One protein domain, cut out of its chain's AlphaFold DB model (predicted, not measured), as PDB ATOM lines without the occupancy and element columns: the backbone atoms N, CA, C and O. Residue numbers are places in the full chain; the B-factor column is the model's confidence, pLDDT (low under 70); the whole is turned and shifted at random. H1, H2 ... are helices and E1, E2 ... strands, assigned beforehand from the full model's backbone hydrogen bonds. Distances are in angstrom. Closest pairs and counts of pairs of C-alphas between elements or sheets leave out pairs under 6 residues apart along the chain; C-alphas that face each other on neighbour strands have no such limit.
ATOM      1  N   GLY A   7     -71.748  59.673  -2.231       88.88
ATOM      2  CA  GLY A   7     -73.100  60.109  -1.904       88.88
ATOM      3  C   GLY A   7     -74.003  58.895  -1.740       88.88
ATOM      4  O   GLY A   7     -73.772  57.866  -2.372       88.88
ATOM      5  N   THR A   8     -75.031  59.007  -0.905       92.06
ATOM      6  CA  THR A   8     -76.009  57.935  -0.711       92.06
ATOM      7  C   THR A   8     -77.410  58.499  -0.866       92.06
ATOM      8  O   THR A   8     -77.763  59.486  -0.224       92.06
ATOM      9  N   TYR A   9     -78.202  57.859  -1.715       91.94
ATOM     10  CA  TYR A   9     -79.623  58.107  -1.897       91.94
ATOM     11  C   TYR A   9     -80.430  56.982  -1.248       91.94
ATOM     12  O   TYR A   9     -80.056  55.809  -1.326       91.94
ATOM     13  N   SER A  10     -81.547  57.347  -0.623       91.25
ATOM     14  CA  SER A  10     -82.489  56.410  -0.021       91.25
ATOM     15  C   SER A  10     -83.916  56.877  -0.286       91.25
ATOM     16  O   SER A  10     -84.225  58.064  -0.168       91.25
ATOM     17  N   SER A  11     -84.775  55.936  -0.654       89.81
ATOM     18  CA  SER A  11     -86.210  56.106  -0.841       89.81
ATOM     19  C   SER A  11     -86.949  54.845  -0.370       89.81
ATOM     20  O   SER A  11     -86.328  53.788  -0.239       89.81
ATOM     21  N   PRO A  12     -88.272  54.907  -0.128       89.56
ATOM     22  CA  PRO A  12     -89.044  53.748   0.339       89.56
ATOM     23  C   PRO A  12     -88.940  52.514  -0.568       89.56
ATOM     24  O   PRO A  12     -89.041  51.385  -0.106       89.56
ATOM     25  N   ASP A  13     -88.731  52.732  -1.862       86.44
ATOM     26  CA  ASP A  13     -88.573  51.703  -2.884       86.44
ATOM     27  C   ASP A  13     -87.106  51.375  -3.220       86.44
ATOM     28  O   ASP A  13     -86.839  50.336  -3.819       86.44
ATOM     29  N   ILE A  14     -86.148  52.225  -2.829       85.50
ATOM     30  CA  ILE A  14     -84.707  51.982  -2.981       85.50
ATOM     31  C   ILE A  14     -84.017  52.352  -1.663       85.50
ATOM     32  O   ILE A  14     -83.619  53.503  -1.474       85.50
ATOM     33  N   PRO A  15     -83.827  51.392  -0.743       78.62
ATOM     34  CA  PRO A  15     -83.352  51.698   0.601       78.62
ATOM     35  C   PRO A  15     -81.914  52.228   0.614       78.62
ATOM     36  O   PRO A  15     -81.559  52.998   1.507       78.62
ATOM     37  N   ASN A  16     -81.084  51.847  -0.364       89.12
ATOM     38  CA  ASN A  16     -79.702  52.304  -0.446       89.12
ATOM     39  C   ASN A  16     -79.172  52.283  -1.889       89.12
ATOM     40  O   ASN A  16     -79.000  51.219  -2.485       89.12
ATOM     41  N   LYS A  17     -78.889  53.465  -2.441       91.44
ATOM     42  CA  LYS A  17     -78.157  53.663  -3.695       91.44
ATOM     43  C   LYS A  17     -76.933  54.520  -3.410       91.44
ATOM     44  O   LYS A  17     -77.065  55.677  -3.023       91.44
ATOM     45  N   THR A  18     -75.745  53.970  -3.626       92.12
ATOM     46  CA  THR A  18     -74.481  54.688  -3.446       92.12
ATOM     47  C   THR A  18     -73.954  55.230  -4.771       92.12
ATOM     48  O   THR A  18     -74.071  54.600  -5.822       92.12
ATOM     49  N   PHE A  19     -73.350  56.410  -4.696       92.25
ATOM     50  CA  PHE A  19     -72.606  57.068  -5.761       92.25
ATOM     51  C   PHE A  19     -71.162  57.217  -5.294       92.25
ATOM     52  O   PHE A  19     -70.916  57.633  -4.160       92.25
ATOM     53  N   GLN A  20     -70.208  56.871  -6.150       91.69
ATOM     54  CA  GLN A  20     -68.787  56.933  -5.837       91.69
ATOM     55  C   GLN A  20     -68.019  57.446  -7.048       91.69
ATOM     56  O   GLN A  20     -68.286  57.039  -8.174       91.69
ATOM     57  N   VAL A  21     -67.033  58.305  -6.795       89.62
ATOM     58  CA  VAL A  21     -66.122  58.788  -7.836       89.62
ATOM     59  C   VAL A  21     -65.356  57.626  -8.462       89.62
ATOM     60  O   VAL A  21     -64.683  56.871  -7.757       89.62
ATOM     61  N   ASN A  22     -65.378  57.554  -9.792       86.44
ATOM     62  CA  ASN A  22     -64.509  56.679 -10.565       86.44
ATOM     63  C   ASN A  22     -63.412  57.504 -11.252       86.44
ATOM     64  O   ASN A  22     -63.639  58.120 -12.287       86.44
ATOM     65  N   CYS A  23     -62.198  57.483 -10.704       78.31
ATOM     66  CA  CYS A  23     -61.070  58.268 -11.219       78.31
ATOM     67  C   CYS A  23     -60.656  57.920 -12.663       78.31
ATOM     68  O   CYS A  23     -59.924  58.694 -13.277       78.31
ATOM     69  N   ASN A  24     -61.095  56.773 -13.193       81.81
ATOM     70  CA  ASN A  24     -60.805  56.347 -14.563       81.81
ATOM     71  C   ASN A  24     -61.836  56.853 -15.579       81.81
ATOM     72  O   ASN A  24     -61.621  56.727 -16.783       81.81
ATOM     73  N   ASP A  25     -62.962  57.397 -15.118       85.75
ATOM     74  CA  ASP A  25     -64.011  57.903 -15.991       85.75
ATOM     75  C   ASP A  25     -63.787  59.397 -16.277       85.75
ATOM     76  O   ASP A  25     -63.598  60.221 -15.376       85.75
ATOM     77  N   ALA A  26     -63.812  59.744 -17.567       85.50
ATOM     78  CA  ALA A  26     -63.582  61.092 -18.065       85.50
ATOM     79  C   ALA A  26     -64.543  62.129 -17.456       85.50
ATOM     80  O   ALA A  26     -64.162  63.296 -17.325       85.50
ATOM     81  N   LYS A  27     -65.751  61.725 -17.031       84.94
ATOM     82  CA  LYS A  27     -66.717  62.639 -16.398       84.94
ATOM     83  C   LYS A  27     -66.240  63.199 -15.052       84.94
ATOM     84  O   LYS A  27     -66.604  64.317 -14.711       84.94
ATOM     85  N   TYR A  28     -65.361  62.490 -14.334       86.56
ATOM     86  CA  TYR A  28     -64.745  62.988 -13.092       86.56
ATOM     87  C   TYR A  28     -63.399  63.689 -13.326       86.56
ATOM     88  O   TYR A  28     -62.723  64.078 -12.378       86.56
ATOM     89  N   LEU A  29     -62.997  63.878 -14.587       86.44
ATOM     90  CA  LEU A  29     -61.792  64.621 -14.976       86.44
ATOM     91  C   LEU A  29     -62.121  65.967 -15.643       86.44
ATOM     92  O   LEU A  29     -61.214  66.738 -15.962       86.44
ATOM     93  N   THR A  30     -63.408  66.272 -15.816       86.06
ATOM     94  CA  THR A  30     -63.921  67.509 -16.412       86.06
ATOM     95  C   THR A  30     -64.736  68.308 -15.402       86.06
ATOM     96  O   THR A  30     -65.330  67.768 -14.477       86.06
ATOM     97  N   THR A  31     -64.770  69.620 -15.596       84.75
ATOM     98  CA  THR A  31     -65.615  70.561 -14.845       84.75
ATOM     99  C   THR A  31     -66.873  70.935 -15.618       84.75
ATOM    100  O   THR A  31     -67.723  71.650 -15.101       84.75
ATOM    101  N   ASN A  32     -66.975  70.457 -16.857       84.12
ATOM    102  CA  ASN A  32     -68.129  70.594 -17.724       84.12
ATOM    103  C   ASN A  32     -68.790  69.221 -17.851       84.12
ATOM    104  O   ASN A  32     -68.372  68.414 -18.685       84.12
ATOM    105  N   GLY A  33     -69.746  68.959 -16.965       80.06
ATOM    106  CA  GLY A  33     -70.553  67.745 -16.951       80.06
ATOM    107  C   GLY A  33     -71.638  67.771 -18.024       80.06
ATOM    108  O   GLY A  33     -71.992  68.827 -18.558       80.06
ATOM    109  N   LYS A  34     -72.196  66.600 -18.326       79.31
ATOM    110  CA  LYS A  34     -73.278  66.442 -19.308       79.31
ATOM    111  C   LYS A  34     -74.534  67.203 -18.900       79.31
ATOM    112  O   LYS A  34     -75.237  67.719 -19.759       79.31
ATOM    113  N   THR A  35     -74.806  67.285 -17.600       75.06
ATOM    114  CA  THR A  35     -76.015  67.930 -17.070       75.06
ATOM    115  C   THR A  35     -75.798  69.392 -16.683       75.06
ATOM    116  O   THR A  35     -76.734  70.059 -16.255       75.06
ATOM    117  N   THR A  36     -74.575  69.910 -16.844       66.50
ATOM    118  CA  THR A  36     -74.210  71.284 -16.449       66.50
ATOM    119  C   THR A  36     -74.353  72.328 -17.560       66.50
ATOM    120  O   THR A  36     -74.131  73.505 -17.298       66.50
ATOM    121  N   GLY A  37     -74.702  71.915 -18.782       66.25
ATOM    122  CA  GLY A  37     -74.824  72.802 -19.941       66.25
ATOM    123  C   GLY A  37     -76.265  73.087 -20.359       66.25
ATOM    124  O   GLY A  37     -77.210  72.421 -19.931       66.25
ATOM    125  N   SER A  38     -76.414  74.071 -21.248       63.22
ATOM    126  CA  SER A  38     -77.674  74.361 -21.942       63.22
ATOM    127  C   SER A  38     -78.261  73.106 -22.607       63.22
ATOM    128  O   SER A  38     -77.524  72.254 -23.107       63.22
ATOM    129  N   SER A  39     -79.594  72.978 -22.640       69.12
ATOM    130  CA  SER A  39     -80.242  71.805 -23.242       69.12
ATOM    131  C   SER A  39     -79.898  71.671 -24.732       69.12
ATOM    132  O   SER A  39     -79.654  72.667 -25.417       69.12
ATOM    133  N   GLU A  40     -79.928  70.447 -25.272       67.38
ATOM    134  CA  GLU A  40     -79.654  70.222 -26.702       67.38
ATOM    135  C   GLU A  40     -80.541  71.067 -27.622       67.38
ATOM    136  O   GLU A  40     -80.113  71.466 -28.702       67.38
ATOM    137  N   TYR A  41     -81.776  71.341 -27.199       65.31
ATOM    138  CA  TYR A  41     -82.713  72.180 -27.938       65.31
ATOM    139  C   TYR A  41     -82.194  73.618 -28.083       65.31
ATOM    140  O   TYR A  41     -82.248  74.193 -29.168       65.31
ATOM    141  N   VAL A  42     -81.621  74.168 -27.012       66.38
ATOM    142  CA  VAL A  42     -81.054  75.524 -26.978       66.38
ATOM    143  C   VAL A  42     -79.750  75.600 -27.779       66.38
ATOM    144  O   VAL A  42     -79.534  76.550 -28.528       66.38
ATOM    145  N   LEU A  43     -78.911  74.562 -27.704       68.12
ATOM    146  CA  LEU A  43     -77.679  74.482 -28.495       68.12
ATOM    147  C   LEU A  43     -77.967  74.356 -30.002       68.12
ATOM    148  O   LEU A  43     -77.307  75.008 -30.811       68.12
ATOM    149  N   LYS A  44     -78.986  73.573 -30.394       68.19
ATOM    150  CA  LYS A  44     -79.427  73.435 -31.798       68.19
ATOM    151  C   LYS A  44     -79.991  74.735 -32.377       68.19
ATOM    152  O   LYS A  44     -79.901  74.939 -33.582       68.19
ATOM    153  N   ALA A  45     -80.507  75.631 -31.535       76.00
ATOM    154  CA  ALA A  45     -80.952  76.966 -31.933       76.00
ATOM    155  C   ALA A  45     -79.793  77.958 -32.197       76.00
ATOM    156  O   ALA A  45     -80.038  79.130 -32.468       76.00
ATOM    157  N   GLY A  46     -78.532  77.504 -32.137       70.88
ATOM    158  CA  GLY A  46     -77.349  78.310 -32.459       70.88
ATOM    159  C   GLY A  46     -76.846  79.184 -31.310       70.88
ATOM    160  O   GLY A  46     -75.996  80.051 -31.522       70.88
ATOM    161  N   GLN A  47     -77.349  78.980 -30.091       71.75
ATOM    162  CA  GLN A  47     -76.937  79.760 -28.931       71.75
ATOM    163  C   GLN A  47     -75.601  79.244 -28.373       71.75
ATOM    164  O   GLN A  47     -75.429  78.055 -28.112       71.75
ATOM    165  N   ILE A  48     -74.641  80.154 -28.187       71.50
ATOM    166  CA  ILE A  48     -73.341  79.853 -27.574       71.50
ATOM    167  C   ILE A  48     -73.485  79.960 -26.054       71.50
ATOM    168  O   ILE A  48     -73.834  81.027 -25.543       71.50
ATOM    169  N   ASP A  49     -73.177  78.875 -25.341       70.69
ATOM    170  CA  ASP A  49     -73.187  78.828 -23.877       70.69
ATOM    171  C   ASP A  49     -72.007  79.635 -23.305       70.69
ATOM    172  O   ASP A  49     -70.858  79.181 -23.281       70.69
ATOM    173  N   ARG A  50     -72.291  80.878 -22.907       74.38
ATOM    174  CA  ARG A  50     -71.311  81.802 -22.313       74.38
ATOM    175  C   ARG A  50     -71.091  81.565 -20.819       74.38
ATOM    176  O   ARG A  50     -70.078  82.028 -20.303       74.38
ATOM    177  N   ASP A  51     -71.979  80.817 -20.168       75.19
ATOM    178  CA  ASP A  51     -71.935  80.539 -18.728       75.19
ATOM    179  C   ASP A  51     -71.200  79.226 -18.415       75.19
ATOM    180  O   ASP A  51     -71.139  78.779 -17.266       75.19
ATOM    181  N   ARG A  52     -70.587  78.616 -19.438       75.94
ATOM    182  CA  ARG A  52     -69.829  77.376 -19.309       75.94
ATOM    183  C   ARG A  52     -68.741  77.503 -18.231       75.94
ATOM    184  O   ARG A  52     -67.915  78.421 -18.282       75.94
ATOM    185  N   PRO A  53     -68.644  76.533 -17.302       79.44
ATOM    186  CA  PRO A  53     -67.610  76.544 -16.282       79.44
ATOM    187  C   PRO A  53     -66.213  76.494 -16.906       79.44
ATOM    188  O   PRO A  53     -65.953  75.784 -17.882       79.44
ATOM    189  N   SER A  54     -65.279  77.223 -16.293       84.12
ATOM    190  CA  SER A  54     -63.868  77.171 -16.673       84.12
ATOM    191  C   SER A  54     -63.325  75.747 -16.590       84.12
ATOM    192  O   SER A  54     -63.749  74.958 -15.740       84.12
ATOM    193  N   GLY A  55     -62.345  75.424 -17.437       85.94
ATOM    194  CA  GLY A  55     -61.662  74.134 -17.396       85.94
ATOM    195  C   GLY A  55     -60.969  73.864 -16.051       85.94
ATOM    196  O   GLY A  55     -60.750  74.782 -15.250       85.94
ATOM    197  N   PRO A  56     -60.627  72.601 -15.765       88.56
ATOM    198  CA  PRO A  56     -59.924  72.250 -14.544       88.56
ATOM    199  C   PRO A  56     -58.525  72.885 -14.478       88.56
ATOM    200  O   PRO A  56     -57.766  72.856 -15.447       88.56
ATOM    201  N   ARG A  57     -58.168  73.437 -13.313       88.56
ATOM    202  CA  ARG A  57     -56.859  74.059 -13.074       88.56
ATOM    203  C   ARG A  57     -55.808  72.984 -12.801       88.56
ATOM    204  O   ARG A  57     -55.928  72.226 -11.830       88.56
ATOM    205  N   ARG A  58     -54.748  72.999 -13.607       90.25
ATOM    206  CA  ARG A  58     -53.594  72.099 -13.505       90.25
ATOM    207  C   ARG A  58     -52.372  72.810 -12.926       90.25
ATOM    208  O   ARG A  58     -52.216  74.019 -13.102       90.25
ATOM    209  N   LEU A  59     -51.543  72.059 -12.212       89.56
ATOM    210  CA  LEU A  59     -50.195  72.444 -11.816       89.56
ATOM    211  C   LEU A  59     -49.235  72.336 -13.022       89.56
ATOM    212  O   LEU A  59     -49.594  71.736 -14.041       89.56
ATOM    213  N   PRO A  60     -48.015  72.905 -12.930       89.19
ATOM    214  CA  PRO A  60     -47.007  72.824 -13.994       89.19
ATOM    215  C   PRO A  60     -46.586  71.394 -14.371       89.19
ATOM    216  O   PRO A  60     -46.139  71.162 -15.487       89.19
ATOM    217  N   ASP A  61     -46.756  70.437 -13.460       87.75
ATOM    218  CA  ASP A  61     -46.507  69.003 -13.657       87.75
ATOM    219  C   ASP A  61     -47.652  68.277 -14.399       87.75
ATOM    220  O   ASP A  61     -47.601  67.065 -14.604       87.75
ATOM    221  N   GLY A  62     -48.704  69.004 -14.788       83.12
ATOM    222  CA  GLY A  62     -49.879  68.471 -15.472       83.12
ATOM    223  C   GLY A  62     -50.937  67.857 -14.548       83.12
ATOM    224  O   GLY A  62     -52.026  67.520 -15.038       83.12
ATOM    225  N   GLN A  63     -50.671  67.758 -13.240       85.62
ATOM    226  CA  GLN A  63     -51.618  67.243 -12.250       85.62
ATOM    227  C   GLN A  63     -52.710  68.266 -11.940       85.62
ATOM    228  O   GLN A  63     -52.530  69.476 -12.066       85.62
ATOM    229  N   LEU A  64     -53.879  67.789 -11.525       85.75
ATOM    230  CA  LEU A  64     -54.957  68.667 -11.082       85.75
ATOM    231  C   LEU A  64     -54.626  69.250  -9.711       85.75
ATOM    232  O   LEU A  64     -54.182  68.540  -8.812       85.75
ATOM    233  N   THR A  65     -54.910  70.538  -9.520       90.19
ATOM    234  CA  THR A  65     -54.923  71.098  -8.161       90.19
ATOM    235  C   THR A  65     -55.972  70.373  -7.321       90.19
ATOM    236  O   THR A  65     -57.007  69.965  -7.850       90.19
ATOM    237  N   TYR A  66     -55.752  70.266  -6.010       89.06
ATOM    238  CA  TYR A  66     -56.681  69.583  -5.102       89.06
ATOM    239  C   TYR A  66     -58.133  70.069  -5.261       89.06
ATOM    240  O   TYR A  66     -59.049  69.269  -5.440       89.06
ATOM    241  N   LEU A  67     -58.340  71.391  -5.296       89.38
ATOM    242  CA  LEU A  67     -59.668  71.980  -5.498       89.38
ATOM    243  C   LEU A  67     -60.227  71.723  -6.900       89.38
ATOM    244  O   LEU A  67     -61.432  71.541  -7.055       89.38
ATOM    245  N   SER A  68     -59.376  71.681  -7.928       89.69
ATOM    246  CA  SER A  68     -59.834  71.331  -9.271       89.69
ATOM    247  C   SER A  68     -60.263  69.874  -9.356       89.69
ATOM    248  O   SER A  68     -61.271  69.594  -9.992       89.69
ATOM    249  N   GLN A  69     -59.523  68.963  -8.727       89.62
ATOM    250  CA  GLN A  69     -59.883  67.551  -8.670       89.62
ATOM    251  C   GLN A  69     -61.194  67.357  -7.905       89.62
ATOM    252  O   GLN A  69     -62.081  66.649  -8.373       89.62
ATOM    253  N   LEU A  70     -61.358  68.051  -6.775       90.06
ATOM    254  CA  LEU A  70     -62.608  68.081  -6.021       90.06
ATOM    255  C   LEU A  70     -63.778  68.568  -6.888       90.06
ATOM    256  O   LEU A  70     -64.821  67.923  -6.913       90.06
ATOM    257  N   ARG A  71     -63.598  69.661  -7.641       90.75
ATOM    258  CA  ARG A  71     -64.636  70.186  -8.535       90.75
ATOM    259  C   ARG A  71     -65.025  69.170  -9.609       90.75
ATOM    260  O   ARG A  71     -66.211  68.916  -9.760       90.75
ATOM    261  N   CYS A  72     -64.059  68.559 -10.300       90.38
ATOM    262  CA  CYS A  72     -64.364  67.547 -11.316       90.38
ATOM    263  C   CYS A  72     -65.106  66.342 -10.722       90.38
ATOM    264  O   CYS A  72     -66.088  65.866 -11.287       90.38
ATOM    265  N   ASN A  73     -64.674  65.882  -9.548       91.00
ATOM    266  CA  ASN A  73     -65.307  64.768  -8.855       91.00
ATOM    267  C   ASN A  73     -66.765  65.073  -8.479       91.00
ATOM    268  O   ASN A  73     -67.635  64.220  -8.649       91.00
ATOM    269  N   LEU A  74     -67.038  66.284  -7.982       90.31
ATOM    270  CA  LEU A  74     -68.394  66.729  -7.662       90.31
ATOM    271  C   LEU A  74     -69.256  66.874  -8.916       90.31
ATOM    272  O   LEU A  74     -70.409  66.459  -8.893       90.31
ATOM    273  N   THR A  75     -68.700  67.398 -10.012       91.06
ATOM    274  CA  THR A  75     -69.400  67.486 -11.300       91.06
ATOM    275  C   THR A  75     -69.800  66.102 -11.817       91.06
ATOM    276  O   THR A  75     -70.945  65.916 -12.218       91.06
ATOM    277  N   GLY A  76     -68.908  65.111 -11.746       90.81
ATOM    278  CA  GLY A  76     -69.243  63.743 -12.147       90.81
ATOM    279  C   GLY A  76     -70.318  63.101 -11.262       90.81
ATOM    280  O   GLY A  76     -71.242  62.485 -11.782       90.81
ATOM    281  N   ILE A  77     -70.257  63.297  -9.936       91.31
ATOM    282  CA  ILE A  77     -71.314  62.820  -9.022       91.31
ATOM    283  C   ILE A  77     -72.650  63.515  -9.309       91.31
ATOM    284  O   ILE A  77     -73.695  62.871  -9.267       91.31
ATOM    285  N   GLN A  78     -72.635  64.819  -9.585       90.69
ATOM    286  CA  GLN A  78     -73.838  65.567  -9.941       90.69
ATOM    287  C   GLN A  78     -74.498  64.978 -11.192       90.69
ATOM    288  O   GLN A  78     -75.710  64.771 -11.188       90.69
ATOM    289  N   ASP A  79     -73.712  64.671 -12.227       90.12
ATOM    290  CA  ASP A  79     -74.211  64.010 -13.434       90.12
ATOM    291  C   ASP A  79     -74.839  62.646 -13.108       90.12
ATOM    292  O   ASP A  79     -75.958  62.388 -13.544       90.12
ATOM    293  N   ASP A  80     -74.187  61.812 -12.289       91.12
ATOM    294  CA  ASP A  80     -74.722  60.492 -11.911       91.12
ATOM    295  C   ASP A  80     -76.056  60.581 -11.171       91.12
ATOM    296  O   ASP A  80     -76.974  59.794 -11.410       91.12
ATOM    297  N   ILE A  81     -76.158  61.530 -10.237       90.62
ATOM    298  CA  ILE A  81     -77.385  61.759  -9.473       90.62
ATOM    299  C   ILE A  81     -78.491  62.225 -10.420       90.62
ATOM    300  O   ILE A  81     -79.614  61.723 -10.351       90.62
ATOM    301  N   ASN A  82     -78.181  63.160 -11.318       90.56
ATOM    302  CA  ASN A  82     -79.149  63.697 -12.266       90.56
ATOM    303  C   ASN A  82     -79.625  62.639 -13.266       90.56
ATOM    304  O   ASN A  82     -80.826  62.557 -13.526       90.56
ATOM    305  N   GLU A  83     -78.723  61.814 -13.795       90.75
ATOM    306  CA  GLU A  83     -79.050  60.693 -14.680       90.75
ATOM    307  C   GLU A  83     -79.974  59.704 -13.961       90.75
ATOM    308  O   GLU A  83     -81.094  59.457 -14.415       90.75
ATOM    309  N   PHE A  84     -79.584  59.264 -12.761       91.56
ATOM    310  CA  PHE A  84     -80.375  58.347 -11.947       91.56
ATOM    311  C   PHE A  84     -81.786  58.879 -11.645       91.56
ATOM    312  O   PHE A  84     -82.780  58.167 -11.806       91.56
ATOM    313  N   LEU A  85     -81.907  60.139 -11.216       90.06
ATOM    314  CA  LEU A  85     -83.208  60.746 -10.918       90.06
ATOM    315  C   LEU A  85     -84.047  60.968 -12.185       90.06
ATOM    316  O   LEU A  85     -85.275  60.850 -12.143       90.06
ATOM    317  N   THR A  86     -83.413  61.251 -13.321       89.44
ATOM    318  CA  THR A  86     -84.112  61.423 -14.600       89.44
ATOM    319  C   THR A  86     -84.701  60.105 -15.088       89.44
ATOM    320  O   THR A  86     -85.890  60.056 -15.413       89.44
ATOM    321  N   GLU A  87     -83.929  59.019 -15.055       90.19
ATOM    322  CA  GLU A  87     -84.417  57.669 -15.367       90.19
ATOM    323  C   GLU A  87     -85.589  57.279 -14.456       90.19
ATOM    324  O   GLU A  87     -86.638  56.815 -14.914       90.19
ATOM    325  N   ARG A  88     -85.467  57.558 -13.155       89.25
ATOM    326  CA  ARG A  88     -86.523  57.344 -12.153       89.25
ATOM    327  C   ARG A  88     -87.820  58.067 -12.507       89.25
ATOM    328  O   ARG A  88     -88.897  57.476 -12.398       89.25
ATOM    329  N   MET A  89     -87.730  59.325 -12.934       85.62
ATOM    330  CA  MET A  89     -88.890  60.099 -13.374       85.62
ATOM    331  C   MET A  89     -89.495  59.542 -14.667       85.62
ATOM    332  O   MET A  89     -90.718  59.505 -14.788       85.62
ATOM    333  N   GLN A  90     -88.681  59.078 -15.618       87.12
ATOM    334  CA  GLN A  90     -89.169  58.460 -16.856       87.12
ATOM    335  C   GLN A  90     -89.906  57.139 -16.590       87.12
ATOM    336  O   GLN A  90     -90.987  56.906 -17.136       87.12
ATOM    337  N   ILE A  91     -89.385  56.299 -15.691       86.19
ATOM    338  CA  ILE A  91     -90.050  55.058 -15.267       86.19
ATOM    339  C   ILE A  91     -91.373  55.374 -14.555       86.19
ATOM    340  O   ILE A  91     -92.390  54.732 -14.815       86.19
ATOM    341  N   ALA A  92     -91.401  56.384 -13.681       83.25
ATOM    342  CA  ALA A  92     -92.632  56.801 -13.011       83.25
ATOM    343  C   ALA A  92     -93.677  57.356 -13.999       83.25
ATOM    344  O   ALA A  92     -94.856  57.013 -13.903       83.25
ATOM    345  N   LYS A  93     -93.251  58.166 -14.980       81.75
ATOM    346  CA  LYS A  93     -94.125  58.694 -16.040       81.75
ATOM    347  C   LYS A  93     -94.691  57.581 -16.916       81.75
ATOM    348  O   LYS A  93     -95.902  57.517 -17.073       81.75
ATOM    349  N   SER A  94     -93.854  56.672 -17.413       77.81
ATOM    350  CA  SER A  94     -94.305  55.553 -18.256       77.81
ATOM    351  C   SER A  94     -95.256  54.603 -17.522       77.81
ATOM    352  O   SER A  94     -96.234  54.150 -18.111       77.81
ATOM    353  N   LYS A  95     -95.042  54.348 -16.222       77.88
ATOM    354  CA  LYS A  95     -96.013  53.618 -15.389       77.88
ATOM    355  C   LYS A  95     -97.345  54.358 -15.278       77.88
ATOM    356  O   LYS A  95     -98.388  53.723 -15.378       77.88
ATOM    357  N   LYS A  96     -97.321  55.684 -15.094       71.62
ATOM    358  CA  LYS A  96     -98.539  56.503 -15.032       71.62
ATOM    359  C   LYS A  96     -99.299  56.493 -16.360       71.62
ATOM    360  O   LYS A  96    -100.506  56.326 -16.318       71.62
ATOM    361  N   THR A  97     -98.609  56.607 -17.497       67.69
ATOM    362  CA  THR A  97     -99.227  56.532 -18.833       67.69
ATOM    363  C   THR A  97     -99.881  55.171 -19.074       67.69
ATOM    364  O   THR A  97    -101.052  55.109 -19.409       67.69
ATOM    365  N   LYS A  98     -99.201  54.062 -18.755       68.56
ATOM    366  CA  LYS A  98     -99.820  52.726 -18.847       68.56
ATOM    367  C   LYS A  98    -101.066  52.579 -17.967       68.56
ATOM    368  O   LYS A  98    -102.014  51.904 -18.350       68.56
ATOM    369  N   LEU A  99    -101.060  53.188 -16.778       64.56
ATOM    370  CA  LEU A  99    -102.207  53.198 -15.862       64.56
ATOM    371  C   LEU A  99    -103.357  54.094 -16.347       64.56
ATOM    372  O   LEU A  99    -104.502  53.829 -15.996       64.56
ATOM    373  N   THR A 100    -103.077  55.170 -17.089       66.75
ATOM    374  CA  THR A 100    -104.125  55.989 -17.713       66.75
ATOM    375  C   THR A 100    -104.718  55.278 -18.916       66.75
ATOM    376  O   THR A 100    -105.935  55.180 -18.976       66.75
ATOM    377  N   ASP A 101    -103.882  54.682 -19.769       69.88
ATOM    378  CA  ASP A 101    -104.328  53.946 -20.955       69.88
ATOM    379  C   ASP A 101    -105.225  52.767 -20.551       69.88
ATOM    380  O   ASP A 101    -106.327  52.627 -21.060       69.88
ATOM    381  N   THR A 102    -104.841  51.992 -19.530       70.56
ATOM    382  CA  THR A 102    -105.682  50.887 -19.016       70.56
ATOM    383  C   THR A 102    -106.992  51.345 -18.371       70.56
ATOM    384  O   THR A 102    -107.986  50.625 -18.430       70.56
ATOM    385  N   LYS A 103    -107.029  52.527 -17.745       72.19
ATOM    386  CA  LYS A 103    -108.281  53.090 -17.210       72.19
ATOM    387  C   LYS A 103    -109.188  53.615 -18.316       72.19
ATOM    388  O   LYS A 103    -110.404  53.515 -18.194       72.19
ATOM    389  N   GLU A 104    -108.602  54.191 -19.355       71.31
ATOM    390  CA  GLU A 104    -109.323  54.691 -20.519       71.31
ATOM    391  C   GLU A 104    -109.879  53.525 -21.346       71.31
ATOM    392  O   GLU A 104    -111.064  53.524 -21.657       71.31
ATOM    393  N   GLU A 105    -109.096  52.461 -21.554       69.50
ATOM    394  CA  GLU A 105    -109.549  51.194 -22.148       69.50
ATOM    395  C   GLU A 105    -110.677  50.536 -21.342       69.50
ATOM    396  O   GLU A 105    -111.652  50.066 -21.925       69.50
ATOM    397  N   ALA A 106    -110.588  50.526 -20.007       75.62
ATOM    398  CA  ALA A 106    -111.663  50.011 -19.156       75.62
ATOM    399  C   ALA A 106    -112.959  50.821 -19.325       75.62
ATOM    400  O   ALA A 106    -114.027  50.238 -19.472       75.62
ATOM    401  N   ARG A 107    -112.862  52.156 -19.380       78.56
ATOM    402  CA  ARG A 107    -114.030  53.026 -19.566       78.56
ATOM    403  C   ARG A 107    -114.655  52.876 -20.953       78.56
ATOM    404  O   ARG A 107    -115.873  52.842 -21.066       78.56
ATOM    405  N   ILE A 108    -113.827  52.757 -21.991       77.38
ATOM    406  CA  ILE A 108    -114.282  52.517 -23.365       77.38
ATOM    407  C   ILE A 108    -114.981  51.156 -23.462       77.38
ATOM    408  O   ILE A 108    -116.027  51.064 -24.092       77.38
ATOM    409  N   ASN A 109    -114.459  50.112 -22.813       76.56
ATOM    410  CA  ASN A 109    -115.118  48.803 -22.784       76.56
ATOM    411  C   ASN A 109    -116.461  48.836 -22.043       76.56
ATOM    412  O   ASN A 109    -117.410  48.205 -22.503       76.56
ATOM    413  N   ASP A 110    -116.566  49.581 -20.942       80.50
ATOM    414  CA  ASP A 110    -117.837  49.763 -20.231       80.50
ATOM    415  C   ASP A 110    -118.863  50.523 -21.093       80.50
ATOM    416  O   ASP A 110    -120.019  50.112 -21.181       80.50
ATOM    417  N   GLU A 111    -118.441  51.585 -21.793       78.56
ATOM    418  CA  GLU A 111    -119.287  52.331 -22.737       78.56
ATOM    419  C   GLU A 111    -119.714  51.456 -23.937       78.56
ATOM    420  O   GLU A 111    -120.882  51.467 -24.325       78.56
ATOM    421  N   ILE A 112    -118.804  50.646 -24.494       76.62
ATOM    422  CA  ILE A 112    -119.094  49.693 -25.578       76.62
ATOM    423  C   ILE A 112    -120.089  48.623 -25.121       76.62
ATOM    424  O   ILE A 112    -121.031  48.330 -25.854       76.62
ATOM    425  N   ASN A 113    -119.914  48.059 -23.923       76.88
ATOM    426  CA  ASN A 113    -120.846  47.079 -23.368       76.88
ATOM    427  C   ASN A 113    -122.232  47.693 -23.163       76.88
ATOM    428  O   ASN A 113    -123.221  47.069 -23.524       76.88
ATOM    429  N   HIS A 114    -122.313  48.930 -22.668       78.44
ATOM    430  CA  HIS A 114    -123.590  49.621 -22.501       78.44
ATOM    431  C   HIS A 114    -124.301  49.893 -23.842       78.44
ATOM    432  O   HIS A 114    -125.522  49.781 -23.917       78.44
ATOM    433  N   LEU A 115    -123.552  50.218 -24.902       75.62
ATOM    434  CA  LEU A 115    -124.090  50.436 -26.252       75.62
ATOM    435  C   LEU A 115    -124.483  49.129 -26.967       75.62
ATOM    436  O   LEU A 115    -125.423  49.127 -27.757       75.62
ATOM    437  N   LEU A 116    -123.759  48.031 -26.719       72.88
ATOM    438  CA  LEU A 116    -124.010  46.715 -27.321       72.88
ATOM    439  C   LEU A 116    -125.100  45.910 -26.600       72.88
ATOM    440  O   LEU A 116    -125.687  45.032 -27.227       72.88
TER     441      LEU A 116
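This is residues 7 to 116 of the 129 residues of a protein of Tetrapisispora blattae (strain ATCC 34711 / CBS 6284 / DSM 70876 / NBRC 10599 / NRRL Y-10934 / UCD 77-7) (UniProt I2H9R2). One very long, nearly straight helix, H2, makes the long axis; the small hairpin E1 and E2 packs beside its residues 73 to 84, and on the other side of H2 a wide loop swings out with the tiny H1 at its tip. Residues 85 to 116 of H2 stick out as a bare arm, and residues 40 to 46 also stand free. The printed part has 110 residues, with two named strands and then two named helices, in the order E1, E2, H1, H2; the strands form one antiparallel sheet, and the class is mostly helix. The whole is extended, with a radius of gyration of the C-alphas of 22.4 A, and spans 82 by 41 by 18 A.

Find C-alpha 7 at (-73.100, 60.109, -1.904); from there E1 runs through residues 7 to 11, 13.7 A long. E2 follows at residues 14 to 20, 16.9 A long. Go on to H1, residues 40 to 44, whose first C-alpha is at (-79.654, 70.222, -26.702). H2, residues 66 to 116, runs 74.5 A and ends with C-alpha 116 at (-124.010, 46.715, -27.321).

E1 and E2 are a hairpin, antiparallel at 166 degrees; look for N 9 and O 17, 2.8 A apart and within hydrogen-bond range. The closest C-alphas of E2 and H2 are those of Phe 19 and Ile 77, 6.7 A apart. H1 is apart from E1 and from H2. In H1 and H2 every O i to N i+4 pair is within hydrogen-bond range.

The C-alphas of Pro 60 and Leu 116 are the two farthest apart, 82.4 A. The printed part has no cut. The links from E2 to H1 and from H1 to H2 are long, with 19 and 21 residues. Look for pLDDT under 70 at residues 36 to 44, 97 to 101 and 105.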